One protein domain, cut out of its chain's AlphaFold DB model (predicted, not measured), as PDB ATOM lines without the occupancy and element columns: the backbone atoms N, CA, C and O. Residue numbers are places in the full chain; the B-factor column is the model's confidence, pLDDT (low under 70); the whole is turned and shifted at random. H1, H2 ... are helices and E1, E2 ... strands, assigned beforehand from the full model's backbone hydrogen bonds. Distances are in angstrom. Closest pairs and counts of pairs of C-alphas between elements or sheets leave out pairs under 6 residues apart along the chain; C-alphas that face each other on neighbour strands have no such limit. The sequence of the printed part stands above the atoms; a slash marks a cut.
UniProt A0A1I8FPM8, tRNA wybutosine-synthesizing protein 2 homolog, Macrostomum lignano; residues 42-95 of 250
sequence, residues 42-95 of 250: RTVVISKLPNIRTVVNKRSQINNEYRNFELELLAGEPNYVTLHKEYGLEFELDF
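This is residues 42 to 95 of the 250 residues of the protein "tRNA wybutosine-synthesizing protein 2 homolog" of Macrostomum lignano (UniProt A0A1I8FPM8). Two separate two-stranded hairpins make a loose, flat T: the hairpin of E1 and E2 lies in the crossbar, and the hairpin of E3 and E4 makes the stem, running away from it. The short helix H1 is at one end of the crossbar, and the loop of residues 59 to 70 lengthens the other end. The printed part has 54 residues, with one named helix and four named strands in the order H1, E1, E2, E3, E4; each sheet has two antiparallel strands, E1 - E2 and E3 - E4, and the class is mixed, helices and strands. The whole is loose, with a radius of gyration of the C-alphas of 12.9 A, and its C-alphas span 34 by 31 by 15 A.

E1, residues 54 to 58, and E2, residues 71 to 76, form an antiparallel hairpin with 155 degrees between their directions. N 57 and O 72 are within hydrogen-bond range at 2.8 A, as are N 55 and O 75 at 2.9 A. H1, residues 42 to 48, has 5 pairs of C-alphas within 8 A of E2, the closest being those of Arg 42 and Ala 75, 5.7 A apart. It has 4 such pairs with E1, the closest being the C-alphas of Ile 46 and Val 55, 7.5 A apart. In H1, 2 of 3 O i to N i+4 pairs are within hydrogen-bond range. E3, residues 81 to 86, and E4, residues 89 to 94, form the second antiparallel hairpin, at 153 degrees. Here N 84 and O 91 are 2.8 A apart and N 82 and O 93 are 2.9 A apart, both within hydrogen-bond range. E3 is apart from H1, E1 and E2, and so is E4.

E1 measures 12.7 A from first to last C-alpha, and E2 measures 13.3 A, from C-alpha 71 at (-0.824, 36.541, -50.357). H1 begins at C-alpha 42 at (4.634, 23.353, -53.999) and measures 10.6 A. E3 measures 16.0 A, and E4 measures 16.3 A and ends at C-alpha 94 at (-10.558, 34.808, -44.492).

The two C-alphas farthest apart are those of Ser 47 and Glu 65, at 35.7 A. The printed part has no cut. The link from E1 to E2, with 12 residues, is long; the links from H1 to E1, from E2 to E3 and from E3 to E4 are tight. The mean pLDDT of the printed part is 77.9, and the model's confidence is low, under 70, at residues 42 to 44 and 60 to 70.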
ATOM      1  N   ARG A  42       6.006  22.862 -54.205       59.06
ATOM      2  CA  ARG A  42       4.634  23.353 -53.999       59.06
ATOM      3  C   ARG A  42       3.629  22.196 -53.950       59.06
ATOM      4  O   ARG A  42       2.774  22.154 -53.066       59.06
ATOM      5  N   THR A  43       3.819  21.208 -54.819       60.12
ATOM      6  CA  THR A  43       3.019  19.975 -54.898       60.12
ATOM      7  C   THR A  43       3.310  19.022 -53.733       60.12
ATOM      8  O   THR A  43       2.421  18.312 -53.258       60.12
ATOM      9  N   VAL A  44       4.536  19.042 -53.198       68.81
ATOM     10  CA  VAL A  44       4.936  18.197 -52.058       68.81
ATOM     11  C   VAL A  44       4.183  18.555 -50.772       68.81
ATOM     12  O   VAL A  44       3.841  17.661 -50.000       68.81
ATOM     13  N   VAL A  45       3.894  19.836 -50.519       75.62
ATOM     14  CA  VAL A  45       3.177  20.241 -49.294       75.62
ATOM     15  C   VAL A  45       1.735  19.731 -49.306       75.62
ATOM     16  O   VAL A  45       1.309  19.120 -48.329       75.62
ATOM     17  N   ILE A  46       1.008  19.930 -50.410       76.12
ATOM     18  CA  ILE A  46      -0.383  19.466 -50.536       76.12
ATOM     19  C   ILE A  46      -0.457  17.937 -50.543       76.12
ATOM     20  O   ILE A  46      -1.281  17.364 -49.836       76.12
ATOM     21  N   SER A  47       0.440  17.256 -51.263       73.38
ATOM     22  CA  SER A  47       0.439  15.784 -51.315       73.38
ATOM     23  C   SER A  47       0.741  15.119 -49.968       73.38
ATOM     24  O   SER A  47       0.270  14.013 -49.717       73.38
ATOM     25  N   LYS A  48       1.492  15.780 -49.077       83.38
ATOM     26  CA  LYS A  48       1.802  15.259 -47.735       83.38
ATOM     27  C   LYS A  48       0.791  15.655 -46.660       83.38
ATOM     28  O   LYS A  48       0.792  15.052 -45.590       83.38
ATOM     29  N   LEU A  49      -0.039  16.667 -46.909       84.31
ATOM     30  CA  LEU A  49      -0.977  17.224 -45.936       84.31
ATOM     31  C   LEU A  49      -2.384  17.259 -46.554       84.31
ATOM     32  O   LEU A  49      -2.824  18.317 -46.999       84.31
ATOM     33  N   PRO A  50      -3.122  16.131 -46.549       78.31
ATOM     34  CA  PRO A  50      -4.374  15.983 -47.304       78.31
ATOM     35  C   PRO A  50      -5.494  16.931 -46.846       78.31
ATOM     36  O   PRO A  50      -6.436  17.193 -47.586       78.31
ATOM     37  N   ASN A  51      -5.384  17.479 -45.632       84.75
ATOM     38  CA  ASN A  51      -6.333  18.452 -45.090       84.75
ATOM     39  C   ASN A  51      -6.041  19.899 -45.535       84.75
ATOM     40  O   ASN A  51      -6.826  20.797 -45.233       84.75
ATOM     41  N   ILE A  52      -4.924  20.150 -46.227       87.00
ATOM     42  CA  ILE A  52      -4.562  21.470 -46.749       87.00
ATOM     43  C   ILE A  52      -5.017  21.579 -48.201       87.00
ATOM     44  O   ILE A  52      -4.555  20.847 -49.068       87.00
ATOM     45  N   ARG A  53      -5.905  22.542 -48.462       87.50
ATOM     46  CA  ARG A  53      -6.460  22.807 -49.800       87.50
ATOM     47  C   ARG A  53      -5.781  23.958 -50.533       87.50
ATOM     48  O   ARG A  53      -5.848  24.016 -51.754       87.50
ATOM     49  N   THR A  54      -5.138  24.852 -49.788       89.62
ATOM     50  CA  THR A  54      -4.565  26.095 -50.307       89.62
ATOM     51  C   THR A  54      -3.271  26.392 -49.565       89.62
ATOM     52  O   THR A  54      -3.250  26.461 -48.335       89.62
ATOM     53  N   VAL A  55      -2.183  26.564 -50.312       88.88
ATOM     54  CA  VAL A  55      -0.868  26.939 -49.784       88.88
ATOM     55  C   VAL A  55      -0.533  28.325 -50.304       88.88
ATOM     56  O   VAL A  55      -0.547  28.552 -51.512       88.88
ATOM     57  N   VAL A  56      -0.205  29.241 -49.398       87.19
ATOM     58  CA  VAL A  56       0.144  30.623 -49.739       87.19
ATOM     59  C   VAL A  56       1.490  31.020 -49.156       87.19
ATOM     60  O   VAL A  56       1.893  30.538 -48.095       87.19
ATOM     61  N   ASN A  57       2.161  31.946 -49.828       84.81
ATOM     62  CA  ASN A  57       3.263  32.704 -49.261       84.81
ATOM     63  C   ASN A  57       2.737  34.028 -48.698       84.81
ATOM     64  O   ASN A  57       1.962  34.716 -49.363       84.81
ATOM     65  N   LYS A  58       3.186  34.403 -47.497       77.88
ATOM     66  CA  LYS A  58       2.915  35.727 -46.924       77.88
ATOM     67  C   LYS A  58       4.019  36.671 -47.386       77.88
ATOM     68  O   LYS A  58       5.151  36.544 -46.919       77.88
ATOM     69  N   ARG A  59       3.723  37.592 -48.304       71.81
ATOM     70  CA  ARG A  59       4.695  38.619 -48.699       71.81
ATOM     71  C   ARG A  59       4.869  39.620 -47.554       71.81
ATOM     72  O   ARG A  59       3.949  39.875 -46.782       71.81
ATOM     73  N   SER A  60       6.092  40.118 -47.396       56.03
ATOM     74  CA  SER A  60       6.545  40.852 -46.208       56.03
ATOM     75  C   SER A  60       6.041  42.294 -46.108       56.03
ATOM     76  O   SER A  60       6.221  42.911 -45.059       56.03
ATOM     77  N   GLN A  61       5.419  42.844 -47.153       51.41
ATOM     78  CA  GLN A  61       4.904  44.211 -47.114       51.41
ATOM     79  C   GLN A  61       3.528  44.251 -46.440       51.41
ATOM     80  O   GLN A  61       2.541  43.729 -46.953       51.41
ATOM     81  N   ILE A  62       3.486  44.860 -45.253       52.66
ATOM     82  CA  ILE A  62       2.262  45.189 -44.522       52.66
ATOM     83  C   ILE A  62       1.942  46.649 -44.860       52.66
ATOM     84  O   ILE A  62       2.421  47.546 -44.173       52.66
ATOM     85  N   ASN A  63       1.173  46.896 -45.923       47.31
ATOM     86  CA  ASN A  63       0.937  48.264 -46.416       47.31
ATOM     87  C   ASN A  63      -0.423  48.872 -46.013       47.31
ATOM     88  O   ASN A  63      -0.677  50.019 -46.360       47.31
ATOM     89  N   ASN A  64      -1.287  48.167 -45.264       52.97
ATOM     90  CA  ASN A  64      -2.649  48.647 -44.964       52.97
ATOM     91  C   ASN A  64      -2.954  48.743 -43.459       52.97
ATOM     92  O   ASN A  64      -2.468  47.928 -42.671       52.97
ATOM     93  N   GLU A  65      -3.858  49.662 -43.088       51.59
ATOM     94  CA  GLU A  65      -4.394  49.871 -41.722       51.59
ATOM     95  C   GLU A  65      -4.901  48.578 -41.055       51.59
ATOM     96  O   GLU A  65      -4.889  48.438 -39.834       51.59
ATOM     97  N   TYR A  66      -5.296  47.591 -41.863       54.84
ATOM     98  CA  TYR A  66      -5.804  46.294 -41.412       54.84
ATOM     99  C   TYR A  66      -4.737  45.196 -41.265       54.84
ATOM    100  O   TYR A  66      -5.072  44.070 -40.910       54.84
ATOM    101  N   ARG A  67      -3.457  45.504 -41.523       59.69
ATOM    102  CA  ARG A  67      -2.324  44.557 -41.517       59.69
ATOM    103  C   ARG A  67      -2.550  43.280 -42.342       59.69
ATOM    104  O   ARG A  67      -2.090  42.198 -41.967       59.69
ATOM    105  N   ASN A  68      -3.243  43.396 -43.470       58.50
ATOM    106  CA  ASN A  68      -3.440  42.272 -44.381       58.50
ATOM    107  C   ASN A  68      -2.144  42.016 -45.152       58.50
ATOM    108  O   ASN A  68      -1.572  42.939 -45.728       58.50
ATOM    109  N   PHE A  69      -1.664  40.773 -45.123       63.97
ATOM    110  CA  PHE A  69      -0.510  40.355 -45.913       63.97
ATOM    111  C   PHE A  69      -0.935  40.205 -47.371       63.97
ATOM    112  O   PHE A  69      -1.965  39.589 -47.643       63.97
ATOM    113  N   GLU A  70      -0.125  40.690 -48.311       69.69
ATOM    114  CA  GLU A  70      -0.266  40.251 -49.696       69.69
ATOM    115  C   GLU A  70       0.046  38.753 -49.769       69.69
ATOM    116  O   GLU A  70       1.121  38.290 -49.369       69.69
ATOM    117  N   LEU A  71      -0.932  37.985 -50.239       80.56
ATOM    118  CA  LEU A  71      -0.824  36.541 -50.357       80.56
ATOM    119  C   LEU A  71      -0.499  36.169 -51.795       80.56
ATOM    120  O   LEU A  71      -1.204  36.554 -52.724       80.56
ATOM    121  N   GLU A  72       0.540  35.366 -51.968       84.31
ATOM    122  CA  GLU A  72       0.828  34.705 -53.236       84.31
ATOM    123  C   GLU A  72       0.378  33.249 -53.145       84.31
ATOM    124  O   GLU A  72       0.837  32.511 -52.269       84.31
ATOM    125  N   LEU A  73      -0.513  32.829 -54.045       86.19
ATOM    126  CA  LEU A  73      -0.933  31.436 -54.149       86.19
ATOM    127  C   LEU A  73       0.235  30.578 -54.649       86.19
ATOM    128  O   LEU A  73       0.777  30.807 -55.728       86.19
ATOM    129  N   LEU A  74       0.612  29.575 -53.859       87.38
ATOM    130  CA  LEU A  74       1.675  28.635 -54.199       87.38
ATOM    131  C   LEU A  74       1.119  27.319 -54.746       87.38
ATOM    132  O   LEU A  74       1.700  26.764 -55.672       87.38
ATOM    133  N   ALA A  75       0.035  26.800 -54.168       86.12
ATOM    134  CA  ALA A  75      -0.575  25.544 -54.596       86.12
ATOM    135  C   ALA A  75      -2.043  25.449 -54.161       86.12
ATOM    136  O   ALA A  75      -2.424  26.019 -53.134       86.12
ATOM    137  N   GLY A  76      -2.823  24.651 -54.895       86.25
ATOM    138  CA  GLY A  76      -4.239  24.411 -54.621       86.25
ATOM    139  C   GLY A  76      -5.149  25.518 -55.149       86.25
ATOM    140  O   GLY A  76      -4.752  26.293 -56.017       86.25
ATOM    141  N   GLU A  77      -6.368  25.589 -54.618       87.50
ATOM    142  CA  GLU A  77      -7.393  26.525 -55.089       87.50
ATOM    143  C   GLU A  77      -7.246  27.911 -54.435       87.50
ATOM    144  O   GLU A  77      -6.877  27.982 -53.256       87.50
ATOM    145  N   PRO A  78      -7.593  29.017 -55.126       88.69
ATOM    146  CA  PRO A  78      -7.605  30.377 -54.572       88.69
ATOM    147  C   PRO A  78      -8.778  30.604 -53.594       88.69
ATOM    148  O   PRO A  78      -9.550  31.552 -53.722       88.69
ATOM    149  N   ASN A  79      -8.926  29.726 -52.602       89.19
ATOM    150  CA  ASN A  79      -9.893  29.837 -51.521       89.19
ATOM    151  C   ASN A  79      -9.172  30.164 -50.207       89.19
ATOM    152  O   ASN A  79      -8.454  29.337 -49.648       89.19
ATOM    153  N   TYR A  80      -9.386  31.380 -49.706       88.69
ATOM    154  CA  TYR A  80      -8.720  31.885 -48.502       88.69
ATOM    155  C   TYR A  80      -9.592  31.825 -47.244       88.69
ATOM    156  O   TYR A  80      -9.186  32.299 -46.183       88.69
ATOM    157  N   VAL A  81     -10.787  31.240 -47.347       89.44
ATOM    158  CA  VAL A  81     -11.673  31.014 -46.206       89.44
ATOM    159  C   VAL A  81     -11.339  29.670 -45.572       89.44
ATOM    160  O   VAL A  81     -11.269  28.643 -46.247       89.44
ATOM    161  N   THR A  82     -11.137  29.665 -44.258       88.31
ATOM    162  CA  THR A  82     -10.873  28.449 -43.490       88.31
ATOM    163  C   THR A  82     -11.575  28.484 -42.142       88.31
ATOM    164  O   THR A  82     -11.807  29.553 -41.578       88.31
ATOM    165  N   LEU A  83     -11.892  27.301 -41.623       88.75
ATOM    166  CA  LEU A  83     -12.415  27.109 -40.280       88.75
ATOM    167  C   LEU A  83     -11.265  26.677 -39.372       88.75
ATOM    168  O   LEU A  83     -10.726  25.576 -39.505       88.75
ATOM    169  N   HIS A  84     -10.871  27.549 -38.457       87.31
ATOM    170  CA  HIS A  84      -9.827  27.263 -37.491       87.31
ATOM    171  C   HIS A  84     -10.433  26.783 -36.175       87.31
ATOM    172  O   HIS A  84     -11.306  27.444 -35.621       87.31
ATOM    173  N   LYS A  85      -9.952  25.643 -35.670       88.38
ATOM    174  CA  LYS A  85     -10.352  25.115 -34.365       88.38
ATOM    175  C   LYS A  85      -9.334  25.489 -33.303       88.38
ATOM    176  O   LYS A  85      -8.166  25.128 -33.423       88.38
ATOM    177  N   GLU A  86      -9.802  26.137 -32.249       88.19
ATOM    178  CA  GLU A  86      -8.994  26.534 -31.104       88.19
ATOM    179  C   GLU A  86      -9.800  26.308 -29.813       88.19
ATOM    180  O   GLU A  86     -10.906  26.819 -29.677       88.19
ATOM    181  N   TYR A  87      -9.284  25.484 -28.891       87.88
ATOM    182  CA  TYR A  87      -9.943  25.097 -27.624       87.88
ATOM    183  C   TYR A  87     -11.433  24.723 -27.751       87.88
ATOM    184  O   TYR A  87     -12.270  25.127 -26.949       87.88
ATOM    185  N   GLY A  88     -11.783  23.946 -28.782       86.31
ATOM    186  CA  GLY A  88     -13.166  23.511 -29.023       86.31
ATOM    187  C   GLY A  88     -14.083  24.590 -29.614       86.31
ATOM    188  O   GLY A  88     -15.284  24.366 -29.745       86.31
ATOM    189  N   LEU A  89     -13.532  25.747 -29.986       87.31
ATOM    190  CA  LEU A  89     -14.217  26.814 -30.709       87.31
ATOM    191  C   LEU A  89     -13.805  26.815 -32.172       87.31
ATOM    192  O   LEU A  89     -12.673  26.476 -32.511       87.31
ATOM    193  N   GLU A  90     -14.736  27.211 -33.030       86.56
ATOM    194  CA  GLU A  90     -14.552  27.281 -34.471       86.56
ATOM    195  C   GLU A  90     -14.604  28.736 -34.937       86.56
ATOM    196  O   GLU A  90     -15.587  29.441 -34.718       86.56
ATOM    197  N   PHE A  91     -13.531  29.168 -35.597       85.00
ATOM    198  CA  PHE A  91     -13.365  30.508 -36.143       85.00
ATOM    199  C   PHE A  91     -13.255  30.418 -37.662       85.00
ATOM    200  O   PHE A  91     -12.241  29.987 -38.208       85.00
ATOM    201  N   GLU A  92     -14.305  30.832 -38.358       85.69
ATOM    202  CA  GLU A  92     -14.248  31.095 -39.793       85.69
ATOM    203  C   GLU A  92     -13.456  32.383 -40.033       85.69
ATOM    204  O   GLU A  92     -13.834  33.462 -39.566       85.69
ATOM    205  N   LEU A  93     -12.356  32.269 -40.769       85.44
ATOM    206  CA  LEU A  93     -11.491  33.389 -41.098       85.44
ATOM    207  C   LEU A  93     -11.133  33.375 -42.580       85.44
ATOM    208  O   LEU A  93     -10.866  32.329 -43.168       85.44
ATOM    209  N   ASP A  94     -11.116  34.565 -43.168       86.00
ATOM    210  CA  ASP A  94     -10.558  34.808 -44.492       86.00
ATOM    211  C   ASP A  94      -9.141  35.355 -44.296       86.00
ATOM    212  O   ASP A  94      -8.973  36.539 -43.994       86.00
ATOM    213  N   PHE A  95      -8.120  34.500 -44.416       83.75
ATOM    214  CA  PHE A  95      -6.736  34.872 -44.085       83.75
ATOM    215  C   PHE A  95      -6.121  35.891 -45.059       83.75
ATOM    216  O   PHE A  95      -5.007  36.355 -44.815       83.75
TER     217      PHE A  95